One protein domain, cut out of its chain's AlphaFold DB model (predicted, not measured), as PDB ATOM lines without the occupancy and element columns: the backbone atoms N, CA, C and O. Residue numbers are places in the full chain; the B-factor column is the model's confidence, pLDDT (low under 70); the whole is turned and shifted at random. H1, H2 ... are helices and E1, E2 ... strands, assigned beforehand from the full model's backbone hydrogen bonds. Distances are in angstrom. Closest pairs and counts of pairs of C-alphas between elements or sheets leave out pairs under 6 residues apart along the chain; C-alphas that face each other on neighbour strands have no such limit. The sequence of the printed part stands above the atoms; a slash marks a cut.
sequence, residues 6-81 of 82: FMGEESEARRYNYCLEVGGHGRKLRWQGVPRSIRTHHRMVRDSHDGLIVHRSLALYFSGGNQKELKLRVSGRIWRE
ATOM      1  N   PHE A   6      11.518  54.278 -18.669       93.69
ATOM      2  CA  PHE A   6      11.442  54.469 -20.109       93.69
ATOM      3  C   PHE A   6      10.667  55.745 -20.443       93.69
ATOM      4  O   PHE A   6       9.551  55.952 -19.960       93.69
ATOM      5  N   MET A   7      11.245  56.605 -21.280       94.56
ATOM      6  CA  MET A   7      10.597  57.834 -21.737       94.56
ATOM      7  C   MET A   7       9.663  57.549 -22.919       94.56
ATOM      8  O   MET A   7      10.044  57.740 -24.067       94.56
ATOM      9  N   GLY A   8       8.447  57.081 -22.641       93.62
ATOM     10  CA  GLY A   8       7.447  56.770 -23.665       93.62
ATOM     11  C   GLY A   8       6.240  56.051 -23.080       93.62
ATOM     12  O   GLY A   8       6.022  56.119 -21.868       93.62
ATOM     13  N   GLU A   9       5.452  55.371 -23.907       93.81
ATOM     14  CA  GLU A   9       4.301  54.597 -23.429       93.81
ATOM     15  C   GLU A   9       4.718  53.306 -22.708       93.81
ATOM     16  O   GLU A   9       5.792  52.751 -22.938       93.81
ATOM     17  N   GLU A  10       3.848  52.783 -21.840       91.12
ATOM     18  CA  GLU A  10       4.090  51.499 -21.156       91.12
ATOM     19  C   GLU A  10       4.171  50.331 -22.157       91.12
ATOM     20  O   GLU A  10       4.950  49.399 -21.969       91.12
ATOM     21  N   SER A  11       3.407  50.392 -23.252       93.56
ATOM     22  CA  SER A  11       3.445  49.398 -24.332       93.56
ATOM     23  C   SER A  11       4.792  49.370 -25.064       93.56
ATOM     24  O   SER A  11       5.237  48.305 -25.492       93.56
ATOM     25  N   GLU A  12       5.461  50.516 -25.183       94.62
ATOM     26  CA  GLU A  12       6.805  50.625 -25.756       94.62
ATOM     27  C   GLU A  12       7.869  50.187 -24.752       94.62
ATOM     28  O   GLU A  12       8.791  49.457 -25.111       94.62
ATOM     29  N   ALA A  13       7.709  50.576 -23.484       94.00
ATOM     30  CA  ALA A  13       8.629  50.232 -22.406       94.00
ATOM     31  C   ALA A  13       8.784  48.711 -22.239       94.00
ATOM     32  O   ALA A  13       9.895  48.220 -22.047       94.00
ATOM     33  N   ARG A  14       7.688  47.961 -22.424       93.62
ATOM     34  CA  ARG A  14       7.649  46.486 -22.405       93.62
ATOM     35  C   ARG A  14       8.504  45.799 -23.462       93.62
ATOM     36  O   ARG A  14       8.763  44.613 -23.333       93.62
ATOM     37  N   ARG A  15       8.953  46.524 -24.487       95.62
ATOM     38  CA  ARG A  15       9.860  45.992 -25.515       95.62
ATOM     39  C   ARG A  15      11.314  45.987 -25.061       95.62
ATOM     40  O   ARG A  15      12.175  45.504 -25.790       95.62
ATOM     41  N   TYR A  16      11.610  46.574 -23.906       96.25
ATOM     42  CA  TYR A  16      12.958  46.690 -23.382       96.25
ATOM     43  C   TYR A  16      13.116  45.880 -22.106       96.25
ATOM     44  O   TYR A  16      12.217  45.797 -21.275       96.25
ATOM     45  N   ASN A  17      14.323  45.368 -21.915       95.94
ATOM     46  CA  ASN A  17      14.787  44.842 -20.646       95.94
ATOM     47  C   ASN A  17      16.001  45.635 -20.188       95.94
ATOM     48  O   ASN A  17      16.780  46.157 -20.993       95.94
ATOM     49  N   TYR A  18      16.175  45.713 -18.875       95.75
ATOM     50  CA  TYR A  18      17.356  46.304 -18.281       95.75
ATOM     51  C   TYR A  18      17.885  45.460 -17.131       95.75
ATOM     52  O   TYR A  18      17.177  44.684 -16.490       95.75
ATOM     53  N   CYS A  19      19.167  45.652 -16.860       96.62
ATOM     54  CA  CYS A  19      19.878  45.072 -15.743       96.62
ATOM     55  C   CYS A  19      20.626  46.182 -15.011       96.62
ATOM     56  O   CYS A  19      21.285  46.994 -15.660       96.62
ATOM     57  N   LEU A  20      20.576  46.189 -13.680       96.88
ATOM     58  CA  LEU A  20      21.434  47.010 -12.823       96.88
ATOM     59  C   LEU A  20      22.245  46.101 -11.909       96.88
ATOM     60  O   LEU A  20      21.714  45.129 -11.373       96.88
ATOM     61  N   GLU A  21      23.510  46.430 -11.692       96.38
ATOM     62  CA  GLU A  21      24.354  45.755 -10.716       96.38
ATOM     63  C   GLU A  21      25.137  46.740  -9.851       96.38
ATOM     64  O   GLU A  21      25.520  47.827 -10.281       96.38
ATOM     65  N   VAL A  22      25.393  46.313  -8.620       95.06
ATOM     66  CA  VAL A  22      26.368  46.905  -7.707       95.06
ATOM     67  C   VAL A  22      27.285  45.786  -7.229       95.06
ATOM     68  O   VAL A  22      26.828  44.664  -7.003       95.06
ATOM     69  N   GLY A  23      28.578  46.049  -7.094       91.62
ATOM     70  CA  GLY A  23      29.528  45.014  -6.706       91.62
ATOM     71  C   GLY A  23      30.832  45.564  -6.156       91.62
ATOM     72  O   GLY A  23      31.133  46.747  -6.291       91.62
ATOM     73  N   GLY A  24      31.585  44.674  -5.522       87.25
ATOM     74  CA  GLY A  24      32.851  44.946  -4.851       87.25
ATOM     75  C   GLY A  24      33.351  43.686  -4.143       87.25
ATOM     76  O   GLY A  24      32.555  42.816  -3.785       87.25
ATOM     77  N   HIS A  25      34.669  43.562  -3.963       84.12
ATOM     78  CA  HIS A  25      35.291  42.436  -3.245       84.12
ATOM     79  C   HIS A  25      34.806  41.050  -3.729       84.12
ATOM     80  O   HIS A  25      34.386  40.212  -2.934       84.12
ATOM     81  N   GLY A  26      34.771  40.841  -5.052       85.81
ATOM     82  CA  GLY A  26      34.385  39.565  -5.672       85.81
ATOM     83  C   GLY A  26      32.895  39.202  -5.590       85.81
ATOM     84  O   GLY A  26      32.496  38.170  -6.120       85.81
ATOM     85  N   ARG A  27      32.051  40.036  -4.967       90.62
ATOM     86  CA  ARG A  27      30.597  39.827  -4.891       90.62
ATOM     87  C   ARG A  27      29.857  40.912  -5.658       90.62
ATOM     88  O   ARG A  27      30.318  42.048  -5.759       90.62
ATOM     89  N   LYS A  28      28.675  40.565  -6.164       93.38
ATOM     90  CA  LYS A  28      27.775  41.504  -6.832       93.38
ATOM     91  C   LYS A  28      26.317  41.191  -6.539       93.38
ATOM     92  O   LYS A  28      25.951  40.032  -6.367       93.38
ATOM     93  N   LEU A  29      25.503  42.237  -6.509       94.38
ATOM     94  CA  LEU A  29      24.051  42.181  -6.454       94.38
ATOM     95  C   LEU A  29      23.508  42.698  -7.785       94.38
ATOM     96  O   LEU A  29      23.940  43.747  -8.256       94.38
ATOM     97  N   ARG A  30      22.566  41.963  -8.381       95.25
ATOM     98  CA  ARG A  30      22.017  42.249  -9.708       95.25
ATOM     99  C   ARG A  30      20.494  42.252  -9.671       95.25
ATOM    100  O   ARG A  30      19.901  41.341  -9.107       95.25
ATOM    101  N   TRP A  31      19.890  43.238 -10.321       95.81
ATOM    102  CA  TRP A  31      18.457  43.331 -10.586       95.81
ATOM    103  C   TRP A  31      18.217  43.326 -12.092       95.81
ATOM    104  O   TRP A  31      18.977  43.955 -12.827       95.81
ATOM    105  N   GLN A  32      17.170  42.641 -12.543       95.44
ATOM    106  CA  GLN A  32      16.733  42.630 -13.938       95.44
ATOM    107  C   GLN A  32      15.226  42.831 -13.999       95.44
ATOM    108  O   GLN A  32      14.510  42.335 -13.133       95.44
ATOM    109  N   GLY A  33      14.760  43.534 -15.024       93.62
ATOM    110  CA  GLY A  33      13.337  43.737 -15.246       93.62
ATOM    111  C   GLY A  33      13.044  44.562 -16.490       93.62
ATOM    112  O   GLY A  33      13.943  44.944 -17.243       93.62
ATOM    113  N   VAL A  34      11.763  44.857 -16.666       93.88
ATOM    114  CA  VAL A  34      11.245  45.736 -17.715       93.88
ATOM    115  C   VAL A  34      11.186  47.161 -17.161       93.88
ATOM    116  O   VAL A  34      10.694  47.356 -16.047       93.88
ATOM    117  N   PRO A  35      11.684  48.182 -17.877       93.38
ATOM    118  CA  PRO A  35      11.604  49.546 -17.386       93.38
ATOM    119  C   PRO A  35      10.151  50.020 -17.371       93.38
ATOM    120  O   PRO A  35       9.387  49.761 -18.296       93.38
ATOM    121  N   ARG A  36       9.765  50.768 -16.336       91.75
ATOM    122  CA  ARG A  36       8.423  51.368 -16.267       91.75
ATOM    123  C   ARG A  36       8.383  52.672 -17.043       91.75
ATOM    124  O   ARG A  36       9.350  53.440 -17.014       91.75
ATOM    125  N   SER A  37       7.260  52.961 -17.690       91.75
ATOM    126  CA  SER A  37       7.071  54.243 -18.367       91.75
ATOM    127  C   SER A  37       7.203  55.432 -17.396       91.75
ATOM    128  O   SER A  37       6.844  55.359 -16.211       91.75
ATOM    129  N   ILE A  38       7.689  56.573 -17.896       90.81
ATOM    130  CA  ILE A  38       7.635  57.850 -17.170       90.81
ATOM    131  C   ILE A  38       6.200  58.327 -16.889       90.81
ATOM    132  O   ILE A  38       5.984  59.052 -15.917       90.81
ATOM    133  N   ARG A  39       5.230  57.891 -17.704       89.75
ATOM    134  CA  ARG A  39       3.802  58.228 -17.596       89.75
ATOM    135  C   ARG A  39       3.108  57.454 -16.473       89.75
ATOM    136  O   ARG A  39       2.118  57.917 -15.919       89.75
ATOM    137  N   THR A  40       3.666  56.310 -16.085       80.38
ATOM    138  CA  THR A  40       3.208  55.509 -14.945       80.38
ATOM    139  C   THR A  40       3.478  56.251 -13.623       80.38
ATOM    140  O   THR A  40       4.510  56.906 -13.462       80.38
ATOM    141  N   HIS A  41       2.564  56.183 -12.649       75.25
ATOM    142  CA  HIS A  41       2.690  56.945 -11.397       75.25
ATOM    143  C   HIS A  41       3.946  56.537 -10.596       75.25
ATOM    144  O   HIS A  41       4.112  55.374 -10.230       75.25
ATOM    145  N   HIS A  42       4.821  57.500 -10.277       63.97
ATOM    146  CA  HIS A  42       6.142  57.251  -9.671       63.97
ATOM    147  C   HIS A  42       6.090  56.553  -8.297       63.97
ATOM    148  O   HIS A  42       7.032  55.844  -7.949       63.97
ATOM    149  N   ARG A  43       5.001  56.720  -7.522       68.88
ATOM    150  CA  ARG A  43       4.844  56.047  -6.214       68.88
ATOM    151  C   ARG A  43       4.806  54.520  -6.337       68.88
ATOM    152  O   ARG A  43       5.344  53.847  -5.467       68.88
ATOM    153  N   MET A  44       4.276  53.982  -7.441       69.94
ATOM    154  CA  MET A  44       4.151  52.530  -7.607       69.94
ATOM    155  C   MET A  44       5.507  51.827  -7.640       69.94
ATOM    156  O   MET A  44       5.624  50.775  -7.040       69.94
ATOM    157  N   VAL A  45       6.539  52.421  -8.252       66.75
ATOM    158  CA  VAL A  45       7.861  51.777  -8.388       66.75
ATOM    159  C   VAL A  45       8.532  51.575  -7.029       66.75
ATOM    160  O   VAL A  45       9.076  50.511  -6.743       66.75
ATOM    161  N   ARG A  46       8.478  52.601  -6.171       72.19
ATOM    162  CA  ARG A  46       9.051  52.541  -4.823       72.19
ATOM    163  C   ARG A  46       8.273  51.568  -3.943       72.19
ATOM    164  O   ARG A  46       8.887  50.755  -3.262       72.19
ATOM    165  N   ASP A  47       6.947  51.659  -3.962       74.94
ATOM    166  CA  ASP A  47       6.098  50.895  -3.048       74.94
ATOM    167  C   ASP A  47       6.042  49.402  -3.455       74.94
ATOM    168  O   ASP A  47       5.950  48.527  -2.595       74.94
ATOM    169  N   SER A  48       6.214  49.083  -4.746       76.94
ATOM    170  CA  SER A  48       6.287  47.704  -5.252       76.94
ATOM    171  C   SER A  48       7.687  47.088  -5.220       76.94
ATOM    172  O   SER A  48       7.853  45.970  -5.700       76.94
ATOM    173  N   HIS A  49       8.694  47.794  -4.694       79.94
ATOM    174  CA  HIS A  49      10.079  47.314  -4.653       79.94
ATOM    175  C   HIS A  49      10.621  46.902  -6.044       79.94
ATOM    176  O   HIS A  49      11.461  46.011  -6.157       79.94
ATOM    177  N   ASP A  50      10.156  47.566  -7.109       84.31
ATOM    178  CA  ASP A  50      10.464  47.238  -8.512       84.31
ATOM    179  C   ASP A  50      11.788  47.894  -8.942       84.31
ATOM    180  O   ASP A  50      11.834  48.905  -9.646       84.31
ATOM    181  N   GLY A  51      12.899  47.387  -8.400       91.00
ATOM    182  CA  GLY A  51      14.233  47.917  -8.667       91.00
ATOM    183  C   GLY A  51      15.340  47.331  -7.795       91.00
ATOM    184  O   GLY A  51      15.117  46.555  -6.871       91.00
ATOM    185  N   LEU A  52      16.575  47.765  -8.057       93.56
ATOM    186  CA  LEU A  52      17.744  47.383  -7.274       93.56
ATOM    187  C   LEU A  52      17.692  48.047  -5.889       93.56
ATOM    188  O   LEU A  52      17.903  49.258  -5.741       93.56
ATOM    189  N   ILE A  53      17.453  47.241  -4.859       92.88
ATOM    190  CA  ILE A  53      17.477  47.669  -3.460       92.88
ATOM    191  C   ILE A  53      18.783  47.204  -2.824       92.88
ATOM    192  O   ILE A  53      19.112  46.022  -2.819       92.88
ATOM    193  N   VAL A  54      19.528  48.157  -2.271       91.81
ATOM    194  CA  VAL A  54      20.795  47.903  -1.583       91.81
ATOM    195  C   VAL A  54      20.612  48.303  -0.127       91.81
ATOM    196  O   VAL A  54      20.432  49.482   0.177       91.81
ATOM    197  N   HIS A  55      20.633  47.320   0.773       90.94
ATOM    198  CA  HIS A  55      20.615  47.578   2.211       90.94
ATOM    199  C   HIS A  55      21.918  48.238   2.663       90.94
ATOM    200  O   HIS A  55      22.974  48.008   2.078       90.94
ATOM    201  N   ARG A  56      21.863  49.019   3.750       89.75
ATOM    202  CA  ARG A  56      23.021  49.756   4.286       89.75
ATOM    203  C   ARG A  56      24.247  48.867   4.516       89.75
ATOM    204  O   ARG A  56      25.349  49.272   4.171       89.75
ATOM    205  N   SER A  57      24.069  47.664   5.061       88.50
ATOM    206  CA  SER A  57      25.172  46.718   5.290       88.50
ATOM    207  C   SER A  57      25.858  46.294   3.987       88.50
ATOM    208  O   SER A  57      27.083  46.283   3.913       88.50
ATOM    209  N   LEU A  58      25.078  46.017   2.939       89.75
ATOM    210  CA  LEU A  58      25.596  45.700   1.607       89.75
ATOM    211  C   LEU A  58      26.241  46.917   0.942       89.75
ATOM    212  O   LEU A  58      27.276  46.782   0.300       89.75
ATOM    213  N   ALA A  59      25.667  48.107   1.126       90.31
ATOM    214  CA  ALA A  59      26.244  49.344   0.619       90.31
ATOM    215  C   ALA A  59      27.646  49.578   1.207       90.31
ATOM    216  O   ALA A  59      28.601  49.757   0.463       90.31
ATOM    217  N   LEU A  60      27.788  49.468   2.532       89.12
ATOM    218  CA  LEU A  60      29.078  49.594   3.217       89.12
ATOM    219  C   LEU A  60      30.080  48.512   2.791       89.12
ATOM    220  O   LEU A  60      31.265  48.803   2.656       89.12
ATOM    221  N   TYR A  61      29.613  47.280   2.554       87.44
ATOM    222  CA  TYR A  61      30.457  46.205   2.026       87.44
ATOM    223  C   TYR A  61      31.006  46.548   0.632       87.44
ATOM    224  O   TYR A  61      32.193  46.370   0.379       87.44
ATOM    225  N   PHE A  62      30.171  47.074  -0.270       88.62
ATOM    226  CA  PHE A  62      30.588  47.413  -1.635       88.62
ATOM    227  C   PHE A  62      31.402  48.714  -1.739       88.62
ATOM    228  O   PHE A  62      32.078  48.916  -2.743       88.62
ATOM    229  N   SER A  63      31.391  49.573  -0.716       86.31
ATOM    230  CA  SER A  63      32.079  50.875  -0.709       86.31
ATOM    231  C   SER A  63      33.569  50.853  -0.329       86.31
ATOM    232  O   SER A  63      34.133  51.904  -0.042       86.31
ATOM    233  N   GLY A  64      34.236  49.692  -0.352       75.44
ATOM    234  CA  GLY A  64      35.692  49.604  -0.148       75.44
ATOM    235  C   GLY A  64      36.140  49.240   1.273       75.44
ATOM    236  O   GLY A  64      37.274  49.516   1.652       75.44
ATOM    237  N   GLY A  65      35.263  48.623   2.075       64.38
ATOM    238  CA  GLY A  65      35.648  47.852   3.267       64.38
ATOM    239  C   GLY A  65      35.935  48.630   4.562       64.38
ATOM    240  O   GLY A  65      35.913  48.023   5.627       64.38
ATOM    241  N   ASN A  66      36.128  49.955   4.526       72.56
ATOM    242  CA  ASN A  66      36.364  50.759   5.742       72.56
ATOM    243  C   ASN A  66      35.087  51.086   6.549       72.56
ATOM    244  O   ASN A  66      35.179  51.706   7.607       72.56
ATOM    245  N   GLN A  67      33.911  50.711   6.029       69.06
ATOM    246  CA  GLN A  67      32.568  50.957   6.584       69.06
ATOM    247  C   GLN A  67      32.255  52.413   6.984       69.06
ATOM    248  O   GLN A  67      31.324  52.659   7.752       69.06
ATOM    249  N   LYS A  68      32.997  53.386   6.450       74.06
ATOM    250  CA  LYS A  68      32.824  54.815   6.752       74.06
ATOM    251  C   LYS A  68      32.273  55.599   5.570       74.06
ATOM    252  O   LYS A  68      31.534  56.557   5.775       74.06
ATOM    253  N   GLU A  69      32.586  55.183   4.345       76.38
ATOM    254  CA  GLU A  69      32.088  55.830   3.132       76.38
ATOM    255  C   GLU A  69      30.973  55.014   2.468       76.38
ATOM    256  O   GLU A  69      30.998  53.786   2.460       76.38
ATOM    257  N   LEU A  70      29.999  55.712   1.878       83.50
ATOM    258  CA  LEU A  70      28.929  55.141   1.052       83.50
ATOM    259  C   LEU A  70      29.132  55.550  -0.411       83.50
ATOM    260  O   LEU A  70      28.304  56.232  -1.013       83.50
ATOM    261  N   LYS A  71      30.275  55.162  -0.983       86.62
ATOM    262  CA  LYS A  71      30.565  55.337  -2.411       86.62
ATOM    263  C   LYS A  71      30.216  54.049  -3.145       86.62
ATOM    264  O   LYS A  71      30.883  53.032  -2.973       86.62
ATOM    265  N   LEU A  72      29.142  54.076  -3.927       89.31
ATOM    266  CA  LEU A  72      28.685  52.938  -4.718       89.31
ATOM    267  C   LEU A  72      28.775  53.257  -6.203       89.31
ATOM    268  O   LEU A  72      28.326  54.314  -6.643       89.31
ATOM    269  N   ARG A  73      29.287  52.304  -6.983       91.19
ATOM    270  CA  ARG A  73      29.169  52.321  -8.439       91.19
ATOM    271  C   ARG A  73      28.042  51.382  -8.847       91.19
ATOM    272  O   ARG A  73      28.116  50.184  -8.591       91.19
ATOM    273  N   VAL A  74      27.021  51.939  -9.489       94.12
ATOM    274  CA  VAL A  74      25.965  51.163 -10.142       94.12
ATOM    275  C   VAL A  74      26.296  51.091 -11.627       94.12
ATOM    276  O   VAL A  74      26.497  52.121 -12.267       94.12
ATOM    277  N   SER A  75      26.363  49.879 -12.163       95.38
ATOM    278  CA  SER A  75      26.527  49.620 -13.594       95.38
ATOM    279  C   SER A  75      25.227  49.059 -14.149       95.38
ATOM    280  O   SER A  75      24.489  48.378 -13.437       95.38
ATOM    281  N   GLY A  76      24.927  49.324 -15.416       95.75
ATOM    282  CA  GLY A  76      23.699  48.825 -16.017       95.75
ATOM    283  C   GLY A  76      23.803  48.573 -17.509       95.75
ATOM    284  O   GLY A  76      24.697  49.083 -18.182       95.75
ATOM    285  N   ARG A  77      22.862  47.776 -18.013       96.62
ATOM    286  CA  ARG A  77      22.667  47.489 -19.437       96.62
ATOM    287  C   ARG A  77      21.180  47.587 -19.749       96.62
ATOM    288  O   ARG A  77      20.370  47.128 -18.952       96.62
ATOM    289  N   ILE A  78      20.841  48.135 -20.911       96.12
ATOM    290  CA  ILE A  78      19.492  48.125 -21.482       96.12
ATOM    291  C   ILE A  78      19.553  47.516 -22.882       96.12
ATOM    292  O   ILE A  78      20.539  47.703 -23.599       96.12
ATOM    293  N   TRP A  79      18.536  46.753 -23.257       97.00
ATOM    294  CA  TRP A  79      18.402  46.184 -24.594       97.00
ATOM    295  C   TRP A  79      16.928  46.029 -24.958       97.00
ATOM    296  O   TRP A  79      16.066  46.005 -24.083       97.00
ATOM    297  N   ARG A  80      16.645  45.951 -26.258       95.88
ATOM    298  CA  ARG A  80      15.309  45.676 -26.788       95.88
ATOM    299  C   ARG A  80      15.181  44.172 -27.031       95.88
ATOM    300  O   ARG A  80      16.120  43.584 -27.567       95.88
ATOM    301  N   GLU A  81      14.077  43.557 -26.625       85.19
ATOM    302  CA  GLU A  81      13.730  42.212 -27.101       85.19
ATOM    303  C   GLU A  81      13.374  42.285 -28.593       85.19
ATOM    304  O   GLU A  81      12.816  43.289 -29.052       85.19
TER     305      GLU A  81
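What this domain is: This is residues 6 to 81 of the 82 residues of the protein "Sina domain-containing protein" of Ensete ventricosum (UniProt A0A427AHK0). A long, narrow, twisted ribbon of three antiparallel strands has one face covered in part by the chain that arches from E2 back to E3, while the other face is bare. Of the short helices on this arch, H3 stands over the end of the ribbon where the hairpin of E1 and E2 turns, and H2 lies off the opposite end; H1 lies just before the start of E1. The printed part has 76 residues, with three named helices and three named strands in the order H1, E1, E2, H2, H3, E3, and the class is mixed, helices and strands. The sheet's order is E2, E1, E3, all antiparallel. The whole is loose, with a radius of gyration of the C-alphas of 14.6 A, and elongated, spanning 44 by 26 by 15 A.

Where its parts are: E1, residues 16 to 24, is the longest strand, 27.2 A from C-alpha 16 at (12.958, 46.690, -23.382) to C-alpha 24 at (32.851, 44.946, -4.851). E2, residues 27 to 33, and E3, residues 74 to 80, are each 20.5 A long; E3 ends with C-alpha 80 at (15.309, 45.676, -26.788). H3, residues 56 to 62, measures 9.9 A, H2, residues 42 to 47, 9.2 A, and H1, residues 10 to 13, 4.9 A.

How they stand to each other: E1 is the inner strand, and E2 and E3 are edge strands. E1 and E2 form a hairpin, antiparallel at 165 degrees, with N 20 and O 31 within hydrogen-bond range at 2.9 A. E1 and E3 are antiparallel at 161 degrees, with N 19 and O 77 within hydrogen-bond range at 2.8 A. The sheet is twisted, its C-alphas lying up to 4.2 A off the best plane. H3 is on the sheet, over E1, at a height over the sheet of 9.2 A, and stands up from it at 50 degrees; its local plane is fitted to just 6 C-alphas. The closest C-alphas of E1 and H3 are those of Gly 24 and Phe 62, 4.6 A apart. E2 and H3 are near each other, with 6 pairs of C-alphas within 10 A. H1 and H2 are not on the sheet, and H2 and H3 are apart. In H3 every O i to N i+4 pair is within hydrogen-bond range; in H2 it is 1 of 2, and H1 is too short for such a pair.

The domain as a whole: The two C-alphas farthest apart, those of Ser 11 and Asn 66, are 44.6 A apart. The printed part has no cut. The link from H3 to E3, 11 residues, is long; those from H1 to E1 and from E1 to E2 are tight. The mean pLDDT of the printed part is 88.0, and residues 42 to 45, 65 and 67 are under 70.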